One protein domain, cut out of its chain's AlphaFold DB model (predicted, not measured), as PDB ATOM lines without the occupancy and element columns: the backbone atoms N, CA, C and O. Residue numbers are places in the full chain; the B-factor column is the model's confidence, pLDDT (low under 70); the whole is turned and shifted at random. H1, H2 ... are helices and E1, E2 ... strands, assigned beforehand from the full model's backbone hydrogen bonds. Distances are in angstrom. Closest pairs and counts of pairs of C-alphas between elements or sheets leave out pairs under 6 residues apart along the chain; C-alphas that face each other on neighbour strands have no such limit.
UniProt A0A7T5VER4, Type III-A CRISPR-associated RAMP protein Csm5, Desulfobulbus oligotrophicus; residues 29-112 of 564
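What this domain is: This is residues 29 to 112 of the 564 residues of the protein "Type III-A CRISPR-associated RAMP protein Csm5" of Desulfobulbus oligotrophicus (UniProt A0A7T5VER4). A small three-stranded sheet, E1 E2 E3, has a chain of helices at one end, where H1, H2 and H3 fold back on each other in two hairpins and H4 leads straight into E3. At the other end a long loop, residues 95 to 106, reaches away and returns to E4, a lone strand off the sheet whose residues 107 to 108 pair with residues 29 to 30. The 84 printed residues hold four named helices and four named strands, in the order E1 E2 H1 H2 H3 H4 E3 E4; the sheet, order E1 - E2 - E3, is antiparallel and the class is mixed. The whole is compact, with a radius of gyration of the C-alphas of 13.3 A, yet elongated, spanning 43 by 27 by 20 A.

Where its parts are: Find C-alpha 35 at (-46.437, -13.165, -1.280), where E1 begins; it runs to residue 38, 10.0 A. E2 follows in residues 41 to 45, 12.9 A. Next come H1, residues 47 to 56, 14.0 A, and H2, residues 59 to 70, 16.9 A, which begins at C-alpha 59, (-59.809, 2.800, -8.955). H3 is residues 74 to 80, 9.8 A, and H4 residues 85 to 88, 5.4 A. E3, residues 89 to 94, covers 13.9 A. E4, residues 107 to 111, covers 12.7 A and ends at C-alpha 111, (-51.353, -27.203, 1.131).

How they stand to each other: Start at the sheet. The hairpin E1 and E2 is antiparallel at 156 degrees; look for N 38 and O 41, 2.8 A apart. E2 and E3 are antiparallel at 159 degrees, with N 42 and O 93 at 2.8 A. H1, H3 and H4 only graze the sheet, with residues 47 to 51, 74 to 78 and 85 to 88. H1 and H4 touch, closest at the C-alphas of Lys 49 and Ile 88, 5.2 A. H2, not on the sheet, touches H1 with residues 61 to 65 alone, closest at C-alphas 54 and 62, 6.1 A; this helical hairpin runs opposite ways at a steep tilt of 42 degrees. H2 and H3, also a helical hairpin, touch with residues 64 to 68 of H2 alone, closest at C-alphas 68 and 74, 5.1 A, opposite ways at a steep tilt of 40 degrees. In H1, H2 and H3 every O i to N i+4 pair is within hydrogen-bond range; H4 is too short for one. E4 pairs with no named strand and is apart from E1, E2 and E3.

The domain as a whole: The C-alphas of Gly 58 and Arg 100, the two farthest apart, are 43.1 A from each other. The printed part has no cut. The link from E3 to E4 is long, with 12 residues; the other links are tight. In this model, residues 96 to 102 are under pLDDT 70; the mean of the printed part is 88.5.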
ATOM      1  N   TYR A  29     -48.267 -20.601  -4.488       92.88
ATOM      2  CA  TYR A  29     -48.158 -19.167  -4.254       92.88
ATOM      3  C   TYR A  29     -47.036 -18.613  -5.126       92.88
ATOM      4  O   TYR A  29     -45.954 -19.207  -5.171       92.88
ATOM      5  N   VAL A  30     -47.309 -17.494  -5.788       89.75
ATOM      6  CA  VAL A  30     -46.414 -16.805  -6.719       89.75
ATOM      7  C   VAL A  30     -45.933 -15.496  -6.096       89.75
ATOM      8  O   VAL A  30     -46.709 -14.759  -5.484       89.75
ATOM      9  N   GLN A  31     -44.638 -15.210  -6.231       88.56
ATOM     10  CA  GLN A  31     -44.060 -13.956  -5.751       88.56
ATOM     11  C   GLN A  31     -44.695 -12.752  -6.457       88.56
ATOM     12  O   GLN A  31     -44.979 -12.825  -7.648       88.56
ATOM     13  N   ASP A  32     -44.897 -11.660  -5.720       88.25
ATOM     14  CA  ASP A  32     -45.499 -10.414  -6.213       88.25
ATOM     15  C   ASP A  32     -46.953 -10.587  -6.700       88.25
ATOM     16  O   ASP A  32     -47.503  -9.729  -7.375       88.25
ATOM     17  N   ILE A  33     -47.604 -11.685  -6.298       87.94
ATOM     18  CA  ILE A  33     -49.052 -11.909  -6.424       87.94
ATOM     19  C   ILE A  33     -49.600 -12.363  -5.071       87.94
ATOM     20  O   ILE A  33     -50.474 -11.733  -4.482       87.94
ATOM     21  N   ASP A  34     -49.051 -13.461  -4.556       91.19
ATOM     22  CA  ASP A  34     -49.513 -14.114  -3.335       91.19
ATOM     23  C   ASP A  34     -48.641 -13.804  -2.121       91.19
ATOM     24  O   ASP A  34     -49.076 -13.962  -0.980       91.19
ATOM     25  N   TYR A  35     -47.383 -13.434  -2.349       92.75
ATOM     26  CA  TYR A  35     -46.437 -13.165  -1.280       92.75
ATOM     27  C   TYR A  35     -45.354 -12.181  -1.717       92.75
ATOM     28  O   TYR A  35     -45.029 -12.067  -2.899       92.75
ATOM     29  N   ILE A  36     -44.734 -11.529  -0.738       91.69
ATOM     30  CA  ILE A  36     -43.543 -10.690  -0.926       91.69
ATOM     31  C   ILE A  36     -42.387 -11.209  -0.083       91.69
ATOM     32  O   ILE A  36     -42.581 -11.820   0.973       91.69
ATOM     33  N   LYS A  37     -41.169 -10.916  -0.529       88.44
ATOM     34  CA  LYS A  37     -39.949 -11.151   0.238       88.44
ATOM     35  C   LYS A  37     -39.287  -9.814   0.564       88.44
ATOM     36  O   LYS A  37     -38.902  -9.084  -0.342       88.44
ATOM     37  N   SER A  38     -39.115  -9.526   1.851       85.69
ATOM     38  CA  SER A  38     -38.432  -8.333   2.359       85.69
ATOM     39  C   SER A  38     -37.251  -8.758   3.233       85.69
ATOM     40  O   SER A  38     -37.422  -9.284   4.336       85.69
ATOM     41  N   GLY A  39     -36.032  -8.615   2.708       85.38
ATOM     42  CA  GLY A  39     -34.831  -9.165   3.339       85.38
ATOM     43  C   GLY A  39     -34.921 -10.688   3.493       85.38
ATOM     44  O   GLY A  39     -35.060 -11.412   2.505       85.38
ATOM     45  N   GLN A  40     -34.848 -11.175   4.734       86.38
ATOM     46  CA  GLN A  40     -35.029 -12.595   5.055       86.38
ATOM     47  C   GLN A  40     -36.490 -12.965   5.333       86.38
ATOM     48  O   GLN A  40     -36.804 -14.144   5.409       86.38
ATOM     49  N   LYS A  41     -37.407 -12.007   5.483       89.62
ATOM     50  CA  LYS A  41     -38.802 -12.303   5.817       89.62
ATOM     51  C   LYS A  41     -39.632 -12.491   4.549       89.62
ATOM     52  O   LYS A  41     -39.591 -11.659   3.645       89.62
ATOM     53  N   VAL A  42     -40.413 -13.561   4.504       90.81
ATOM     54  CA  VAL A  42     -41.414 -13.825   3.467       90.81
ATOM     55  C   VAL A  42     -42.794 -13.688   4.093       90.81
ATOM     56  O   VAL A  42     -43.074 -14.337   5.100       90.81
ATOM     57  N   SER A  43     -43.650 -12.857   3.505       92.12
ATOM     58  CA  SER A  43     -45.007 -12.600   3.997       92.12
ATOM     59  C   SER A  43     -46.008 -13.039   2.937       92.12
ATOM     60  O   SER A  43     -46.015 -12.482   1.840       92.12
ATOM     61  N   VAL A  44     -46.815 -14.050   3.259       91.88
ATOM     62  CA  VAL A  44     -47.877 -14.572   2.388       91.88
ATOM     63  C   VAL A  44     -49.168 -13.836   2.707       91.88
ATOM     64  O   VAL A  44     -49.528 -13.702   3.877       91.88
ATOM     65  N   PHE A  45     -49.859 -13.351   1.683       91.06
ATOM     66  CA  PHE A  45     -51.041 -12.516   1.836       91.06
ATOM     67  C   PHE A  45     -52.326 -13.329   1.985       91.06
ATOM     68  O   PHE A  45     -52.508 -14.392   1.389       91.06
ATOM     69  N   ASP A  46     -53.258 -12.774   2.748       89.00
ATOM     70  CA  ASP A  46     -54.677 -13.040   2.583       89.00
ATOM     71  C   ASP A  46     -55.167 -12.182   1.409       89.00
ATOM     72  O   ASP A  46     -55.280 -10.960   1.525       89.00
ATOM     73  N   GLN A  47     -55.422 -12.822   0.265       87.00
ATOM     74  CA  GLN A  47     -55.829 -12.132  -0.964       87.00
ATOM     75  C   GLN A  47     -57.089 -11.283  -0.764       87.00
ATOM     76  O   GLN A  47     -57.167 -10.181  -1.296       87.00
ATOM     77  N   ASN A  48     -58.052 -11.750   0.038       89.62
ATOM     78  CA  ASN A  48     -59.291 -11.007   0.260       89.62
ATOM     79  C   ASN A  48     -59.013  -9.712   1.023       89.62
ATOM     80  O   ASN A  48     -59.548  -8.664   0.672       89.62
ATOM     81  N   LYS A  49     -58.146  -9.773   2.041       92.88
ATOM     82  CA  LYS A  49     -57.747  -8.581   2.798       92.88
ATOM     83  C   LYS A  49     -56.902  -7.637   1.953       92.88
ATOM     84  O   LYS A  49     -57.156  -6.440   1.969       92.88
ATOM     85  N   LEU A  50     -55.946  -8.164   1.188       93.62
ATOM     86  CA  LEU A  50     -55.126  -7.364   0.279       93.62
ATOM     87  C   LEU A  50     -55.995  -6.617  -0.738       93.62
ATOM     88  O   LEU A  50     -55.880  -5.403  -0.860       93.62
ATOM     89  N   PHE A  51     -56.891  -7.316  -1.435       93.69
ATOM     90  CA  PHE A  51     -57.748  -6.688  -2.438       93.69
ATOM     91  C   PHE A  51     -58.741  -5.704  -1.818       93.69
ATOM     92  O   PHE A  51     -59.007  -4.674  -2.428       93.69
ATOM     93  N   ALA A  52     -59.246  -5.966  -0.609       94.25
ATOM     94  CA  ALA A  52     -60.094  -5.014   0.107       94.25
ATOM     95  C   ALA A  52     -59.346  -3.715   0.458       94.25
ATOM     96  O   ALA A  52     -59.887  -2.632   0.247       94.25
ATOM     97  N   GLU A  53     -58.102  -3.810   0.939       94.62
ATOM     98  CA  GLU A  53     -57.257  -2.642   1.236       94.62
ATOM     99  C   GLU A  53     -56.916  -1.856  -0.038       94.62
ATOM    100  O   GLU A  53     -57.025  -0.634  -0.051       94.62
ATOM    101  N   VAL A  54     -56.572  -2.539  -1.137       94.75
ATOM    102  CA  VAL A  54     -56.302  -1.881  -2.429       94.75
ATOM    103  C   VAL A  54     -57.561  -1.210  -2.983       94.75
ATOM    104  O   VAL A  54     -57.505  -0.061  -3.413       94.75
ATOM    105  N   ALA A  55     -58.713  -1.883  -2.932       94.69
ATOM    106  CA  ALA A  55     -59.979  -1.328  -3.407       94.69
ATOM    107  C   ALA A  55     -60.417  -0.097  -2.599       94.69
ATOM    108  O   ALA A  55     -60.968   0.846  -3.166       94.69
ATOM    109  N   ALA A  56     -60.136  -0.069  -1.292       95.06
ATOM    110  CA  ALA A  56     -60.434   1.074  -0.433       95.06
ATOM    111  C   ALA A  56     -59.648   2.348  -0.810       95.06
ATOM    112  O   ALA A  56     -60.067   3.446  -0.445       95.06
ATOM    113  N   LEU A  57     -58.546   2.222  -1.561       94.50
ATOM    114  CA  LEU A  57     -57.751   3.348  -2.066       94.50
ATOM    115  C   LEU A  57     -58.289   3.940  -3.383       94.50
ATOM    116  O   LEU A  57     -57.808   4.986  -3.816       94.50
ATOM    117  N   GLY A  58     -59.287   3.304  -4.007       95.44
ATOM    118  CA  GLY A  58     -59.933   3.768  -5.238       95.44
ATOM    119  C   GLY A  58     -59.380   3.149  -6.529       95.44
ATOM    120  O   GLY A  58     -58.379   2.437  -6.539       95.44
ATOM    121  N   GLU A  59     -60.053   3.433  -7.646       95.06
ATOM    122  CA  GLU A  59     -59.809   2.800  -8.955       95.06
ATOM    123  C   GLU A  59     -58.384   3.024  -9.486       95.06
ATOM    124  O   GLU A  59     -57.764   2.101 -10.013       95.06
ATOM    125  N   THR A  60     -57.813   4.214  -9.280       95.12
ATOM    126  CA  THR A  60     -56.426   4.508  -9.674       95.12
ATOM    127  C   THR A  60     -55.438   3.563  -8.992       95.12
ATOM    128  O   THR A  60     -54.574   3.003  -9.660       95.12
ATOM    129  N   ALA A  61     -55.606   3.309  -7.691       94.31
ATOM    130  CA  ALA A  61     -54.739   2.401  -6.945       94.31
ATOM    131  C   ALA A  61     -54.908   0.938  -7.387       94.31
ATOM    132  O   ALA A  61     -53.945   0.178  -7.354       94.31
ATOM    133  N   VAL A  62     -56.104   0.539  -7.834       94.88
ATOM    134  CA  VAL A  62     -56.347  -0.795  -8.410       94.88
ATOM    135  C   VAL A  62     -55.583  -0.971  -9.727       94.88
ATOM    136  O   VAL A  62     -54.948  -2.008  -9.939       94.88
ATOM    137  N   ASN A  63     -55.589   0.045 -10.595       95.69
ATOM    138  CA  ASN A  63     -54.840   0.018 -11.854       95.69
ATOM    139  C   ASN A  63     -53.324   0.011 -11.606       95.69
ATOM    140  O   ASN A  63     -52.608  -0.804 -12.184       95.69
ATOM    141  N   GLU A  64     -52.845   0.855 -10.690       95.88
ATOM    142  CA  GLU A  64     -51.441   0.874 -10.265       95.88
ATOM    143  C   GLU A  64     -51.010  -0.454  -9.627       95.88
ATOM    144  O   GLU A  64     -49.911  -0.930  -9.893       95.88
ATOM    145  N   PHE A  65     -51.871  -1.091  -8.825       95.12
ATOM    146  CA  PHE A  65     -51.601  -2.416  -8.267       95.12
ATOM    147  C   PHE A  65     -51.496  -3.475  -9.367       95.12
ATOM    148  O   PHE A  65     -50.599  -4.313  -9.322       95.12
ATOM    149  N   THR A  66     -52.377  -3.425 -10.369       93.88
ATOM    150  CA  THR A  66     -52.346  -4.348 -11.514       93.88
ATOM    151  C   THR A  66     -51.037  -4.201 -12.292       93.88
ATOM    152  O   THR A  66     -50.358  -5.200 -12.524       93.88
ATOM    153  N   ALA A  67     -50.617  -2.966 -12.586       94.75
ATOM    154  CA  ALA A  67     -49.318  -2.694 -13.199       94.75
ATOM    155  C   ALA A  67     -48.156  -3.180 -12.312       94.75
ATOM    156  O   ALA A  67     -47.244  -3.851 -12.787       94.75
ATOM    157  N   ALA A  68     -48.221  -2.946 -10.997       93.69
ATOM    158  CA  ALA A  68     -47.204  -3.416 -10.059       93.69
ATOM    159  C   ALA A  68     -47.106  -4.951 -10.001       93.69
ATOM    160  O   ALA A  68     -46.016  -5.481  -9.789       93.69
ATOM    161  N   VAL A  69     -48.211  -5.678 -10.191       92.06
ATOM    162  CA  VAL A  69     -48.204  -7.144 -10.324       92.06
ATOM    163  C   VAL A  69     -47.497  -7.567 -11.615       92.06
ATOM    164  O   VAL A  69     -46.628  -8.439 -11.575       92.06
ATOM    165  N   GLU A  70     -47.821  -6.936 -12.746       91.62
ATOM    166  CA  GLU A  70     -47.201  -7.229 -14.047       91.62
ATOM    167  C   GLU A  70     -45.691  -6.935 -14.051       91.62
ATOM    168  O   GLU A  70     -44.895  -7.715 -14.580       91.62
ATOM    169  N   GLU A  71     -45.283  -5.854 -13.385       92.81
ATOM    170  CA  GLU A  71     -43.897  -5.391 -13.281       92.81
ATOM    171  C   GLU A  71     -43.103  -6.034 -12.127       92.81
ATOM    172  O   GLU A  71     -41.911  -5.756 -11.964       92.81
ATOM    173  N   GLN A  72     -43.725  -6.908 -11.321       89.81
ATOM    174  CA  GLN A  72     -43.121  -7.522 -10.121       89.81
ATOM    175  C   GLN A  72     -42.609  -6.477  -9.106       89.81
ATOM    176  O   GLN A  72     -41.519  -6.595  -8.544       89.81
ATOM    177  N   GLN A  73     -43.402  -5.428  -8.881       92.38
ATOM    178  CA  GLN A  73     -43.130  -4.300  -7.981       92.38
ATOM    179  C   GLN A  73     -44.158  -4.172  -6.846       92.38
ATOM    180  O   GLN A  73     -44.256  -3.120  -6.209       92.38
ATOM    181  N   VAL A  74     -44.906  -5.235  -6.527       91.94
ATOM    182  CA  VAL A  74     -45.944  -5.196  -5.480       91.94
ATOM    183  C   VAL A  74     -45.388  -4.744  -4.131       91.94
ATOM    184  O   VAL A  74     -46.014  -3.931  -3.456       91.94
ATOM    185  N   HIS A  75     -44.189  -5.183  -3.740       91.31
ATOM    186  CA  HIS A  75     -43.563  -4.702  -2.501       91.31
ATOM    187  C   HIS A  75     -43.383  -3.170  -2.478       91.31
ATOM    188  O   HIS A  75     -43.628  -2.531  -1.451       91.31
ATOM    189  N   SER A  76     -42.973  -2.577  -3.604       92.50
ATOM    190  CA  SER A  76     -42.793  -1.128  -3.758       92.50
ATOM    191  C   SER A  76     -44.135  -0.398  -3.673       92.50
ATOM    192  O   SER A  76     -44.260   0.543  -2.890       92.50
ATOM    193  N   PHE A  77     -45.153  -0.903  -4.376       94.81
ATOM    194  CA  PHE A  77     -46.518  -0.368  -4.345       94.81
ATOM    195  C   PHE A  77     -47.111  -0.365  -2.927       94.81
ATOM    196  O   PHE A  77     -47.582   0.668  -2.449       94.81
ATOM    197  N   LEU A  78     -47.036  -1.496  -2.211       93.50
ATOM    198  CA  LEU A  78     -47.577  -1.614  -0.849       93.50
ATOM    199  C   LEU A  78     -46.926  -0.602   0.104       93.50
ATOM    200  O   LEU A  78     -47.600  -0.021   0.958       93.50
ATOM    201  N   ARG A  79     -45.617  -0.367  -0.060       92.69
ATOM    202  CA  ARG A  79     -44.864   0.617   0.723       92.69
ATOM    203  C   ARG A  79     -45.271   2.050   0.380       92.69
ATOM    204  O   ARG A  79     -45.457   2.846   1.297       92.69
ATOM    205  N   GLU A  80     -45.406   2.374  -0.903       95.06
ATOM    206  CA  GLU A  80     -45.807   3.706  -1.372       95.06
ATOM    207  C   GLU A  80     -47.209   4.078  -0.875       95.06
ATOM    208  O   GLU A  80     -47.402   5.146  -0.293       95.06
ATOM    209  N   LYS A  81     -48.167   3.155  -1.013       94.56
ATOM    210  CA  LYS A  81     -49.549   3.332  -0.545       94.56
ATOM    211  C   LYS A  81     -49.720   3.154   0.964       94.56
ATOM    212  O   LYS A  81     -50.829   3.302   1.470       94.56
ATOM    213  N   LYS A  82     -48.632   2.875   1.693       93.44
ATOM    214  CA  LYS A  82     -48.600   2.702   3.156       93.44
ATOM    215  C   LYS A  82     -49.591   1.640   3.661       93.44
ATOM    216  O   LYS A  82     -50.119   1.765   4.766       93.44
ATOM    217  N   ILE A  83     -49.823   0.586   2.875       92.31
ATOM    218  CA  ILE A  83     -50.683  -0.531   3.281       92.31
ATOM    219  C   ILE A  83     -49.980  -1.297   4.405       92.31
ATOM    220  O   ILE A  83     -48.822  -1.708   4.284       92.31
ATOM    221  N   ASN A  84     -50.680  -1.495   5.522       90.38
ATOM    222  CA  ASN A  84     -50.130  -2.205   6.668       90.38
ATOM    223  C   ASN A  84     -49.993  -3.703   6.358       90.38
ATOM    224  O   ASN A  84     -50.967  -4.449   6.391       90.38
ATOM    225  N   LEU A  85     -48.765  -4.176   6.135       88.44
ATOM    226  CA  LEU A  85     -48.505  -5.588   5.836       88.44
ATOM    227  C   LEU A  85     -49.087  -6.544   6.884       88.44
ATOM    228  O   LEU A  85     -49.539  -7.628   6.526       88.44
ATOM    229  N   ASN A  86     -49.119  -6.161   8.162       88.62
ATOM    230  CA  ASN A  86     -49.636  -7.034   9.214       88.62
ATOM    231  C   ASN A  86     -51.156  -7.245   9.117       88.62
ATOM    232  O   ASN A  86     -51.628  -8.294   9.548       88.62
ATOM    233  N   SER A  87     -51.926  -6.299   8.557       88.50
ATOM    234  CA  SER A  87     -53.382  -6.473   8.405       88.50
ATOM    235  C   SER A  87     -53.731  -7.443   7.276       88.50
ATOM    236  O   SER A  87     -54.731  -8.153   7.370       88.50
ATOM    237  N   ILE A  88     -52.879  -7.526   6.250       92.25
ATOM    238  CA  ILE A  88     -53.092  -8.350   5.051       92.25
ATOM    239  C   ILE A  88     -52.295  -9.660   5.041       92.25
ATOM    240  O   ILE A  88     -52.503 -10.489   4.161       92.25
ATOM    241  N   THR A  89     -51.365  -9.870   5.974       90.44
ATOM    242  CA  THR A  89     -50.535 -11.084   6.013       90.44
ATOM    243  C   THR A  89     -51.319 -12.246   6.618       90.44
ATOM    244  O   THR A  89     -51.803 -12.163   7.745       90.44
ATOM    245  N   LEU A  90     -51.407 -13.356   5.883       86.38
ATOM    246  CA  LEU A  90     -51.967 -14.618   6.361       86.38
ATOM    247  C   LEU A  90     -50.996 -15.315   7.323       86.38
ATOM    248  O   LEU A  90     -51.381 -15.735   8.410       86.38
ATOM    249  N   TYR A  91     -49.730 -15.427   6.924       86.81
ATOM    250  CA  TYR A  91     -48.627 -15.879   7.769       86.81
ATOM    251  C   TYR A  91     -47.290 -15.407   7.181       86.81
ATOM    252  O   TYR A  91     -47.198 -15.027   6.012       86.81
ATOM    253  N   SER A  92     -46.230 -15.447   7.990       88.19
ATOM    254  CA  SER A  92     -44.876 -15.118   7.537       88.19
ATOM    255  C   SER A  92     -43.858 -16.134   8.033       88.19
ATOM    256  O   SER A  92     -44.071 -16.767   9.065       88.19
ATOM    257  N   PHE A  93     -42.763 -16.290   7.297       88.00
ATOM    258  CA  PHE A  93     -41.650 -17.157   7.669       88.00
ATOM    259  C   PHE A  93     -40.316 -16.532   7.258       88.00
ATOM    260  O   PHE A  93     -40.264 -15.654   6.395       88.00
ATOM    261  N   SER A  94     -39.234 -16.984   7.887       84.88
ATOM    262  CA  SER A  94     -37.883 -16.508   7.589       84.88
ATOM    263  C   SER A  94     -37.187 -17.428   6.585       84.88
ATOM    264  O   SER A  94     -37.216 -18.647   6.714       84.88
ATOM    265  N   TRP A  95     -36.524 -16.834   5.599       81.75
ATOM    266  CA  TRP A  95     -35.653 -17.474   4.624       81.75
ATOM    267  C   TRP A  95     -34.279 -16.795   4.642       81.75
ATOM    268  O   TRP A  95     -34.111 -15.691   4.111       81.75
ATOM    269  N   SER A  96     -33.280 -17.461   5.223       68.19
ATOM    270  CA  SER A  96     -31.887 -16.997   5.202       68.19
ATOM    271  C   SER A  96     -31.132 -17.509   3.968       68.19
ATOM    272  O   SER A  96     -31.524 -18.485   3.323       68.19
ATOM    273  N   THR A  97     -30.034 -16.838   3.622       61.88
ATOM    274  CA  THR A  97     -29.086 -17.257   2.572       61.88
ATOM    275  C   THR A  97     -28.064 -18.288   3.048       61.88
ATOM    276  O   THR A  97     -27.302 -18.795   2.233       61.88
ATOM    277  N   GLU A  98     -28.045 -18.616   4.343       58.94
ATOM    278  CA  GLU A  98     -27.283 -19.755   4.880       58.94
ATOM    279  C   GLU A  98     -27.870 -21.094   4.408       58.94
ATOM    280  O   GLU A  98     -27.187 -22.118   4.382       58.94
ATOM    281  N   ASN A  99     -29.126 -21.086   3.949       57.84
ATOM    282  CA  ASN A  99     -29.684 -22.190   3.186       57.84
ATOM    283  C   ASN A  99     -28.831 -22.416   1.924       57.84
ATOM    284  O   ASN A  99     -28.573 -21.480   1.174       57.84
ATOM    285  N   ARG A 100     -28.421 -23.667   1.646       57.56
ATOM    286  CA  ARG A 100     -27.504 -24.060   0.540       57.56
ATOM    287  C   ARG A 100     -27.917 -23.590  -0.871       57.56
ATOM    288  O   ARG A 100     -27.181 -23.817  -1.835       57.56
ATOM    289  N   LEU A 101     -29.097 -22.994  -1.034       62.28
ATOM    290  CA  LEU A 101     -29.489 -22.317  -2.257       62.28
ATOM    291  C   LEU A 101     -29.152 -20.828  -2.187       62.28
ATOM    292  O   LEU A 101     -29.721 -20.082  -1.397       62.28
ATOM    293  N   ALA A 102     -28.338 -20.372  -3.141       62.38
ATOM    294  CA  ALA A 102     -28.041 -18.950  -3.334       62.38
ATOM    295  C   ALA A 102     -29.299 -18.085  -3.568       62.38
ATOM    296  O   ALA A 102     -29.259 -16.869  -3.395       62.38
ATOM    297  N   ARG A 103     -30.418 -18.692  -3.993       74.38
ATOM    298  CA  ARG A 103     -31.701 -18.018  -4.227       74.38
ATOM    299  C   ARG A 103     -32.865 -18.866  -3.731       74.38
ATOM    300  O   ARG A 103     -32.885 -20.078  -3.926       74.38
ATOM    301  N   MET A 104     -33.848 -18.197  -3.140       81.62
ATOM    302  CA  MET A 104     -35.112 -18.811  -2.742       81.62
ATOM    303  C   MET A 104     -35.876 -19.301  -3.983       81.62
ATOM    304  O   MET A 104     -35.919 -18.570  -4.979       81.62
ATOM    305  N   PRO A 105     -36.498 -20.492  -3.948       81.88
ATOM    306  CA  PRO A 105     -37.481 -20.877  -4.957       81.88
ATOM    307  C   PRO A 105     -38.607 -19.831  -5.067       81.88
ATOM    308  O   PRO A 105     -39.087 -19.344  -4.048       81.88
ATOM    309  N   ARG A 106     -39.019 -19.490  -6.298       79.69
ATOM    310  CA  ARG A 106     -40.067 -18.478  -6.572       79.69
ATOM    311  C   ARG A 106     -41.496 -18.938  -6.276       79.69
ATOM    312  O   ARG A 106     -42.383 -18.109  -6.135       79.69
ATOM    313  N   ASP A 107     -41.708 -20.246  -6.214       87.06
ATOM    314  CA  ASP A 107     -43.030 -20.825  -6.021       87.06
ATOM    315  C   ASP A 107     -43.066 -21.576  -4.696       87.06
ATOM    316  O   ASP A 107     -42.192 -22.407  -4.415       87.06
ATOM    317  N   ILE A 108     -44.121 -21.339  -3.919       92.94
ATOM    318  CA  ILE A 108     -44.416 -22.096  -2.699       92.94
ATOM    319  C   ILE A 108     -45.599 -23.012  -2.991       92.94
ATOM    320  O   ILE A 108     -46.699 -22.549  -3.288       92.94
ATOM    321  N   ARG A 109     -45.410 -24.329  -2.910       94.88
ATOM    322  CA  ARG A 109     -46.502 -25.281  -3.156       94.88
ATOM    323  C   ARG A 109     -47.513 -25.223  -2.023       94.88
ATOM    324  O   ARG A 109     -47.155 -25.448  -0.867       94.88
ATOM    325  N   ARG A 110     -48.776 -24.998  -2.372       94.94
ATOM    326  CA  ARG A 110     -49.854 -24.799  -1.402       94.94
ATOM    327  C   ARG A 110     -50.382 -26.115  -0.855       94.94
ATOM    328  O   ARG A 110     -50.573 -27.078  -1.600       94.94
ATOM    329  N   TYR A 111     -50.668 -26.125   0.438       95.56
ATOM    330  CA  TYR A 111     -51.353 -27.203   1.131       95.56
ATOM    331  C   TYR A 111     -52.869 -27.117   0.897       95.56
ATOM    332  O   TYR A 111     -53.441 -26.026   0.785       95.56
ATOM    333  N   ILE A 112     -53.525 -28.273   0.803       96.31
ATOM    334  CA  ILE A 112     -54.971 -28.371   0.595       96.31
ATOM    335  C   ILE A 112     -55.766 -27.912   1.821       96.31
ATOM    336  O   ILE A 112     -55.434 -28.211   2.965       96.31
TER     337      ILE A 112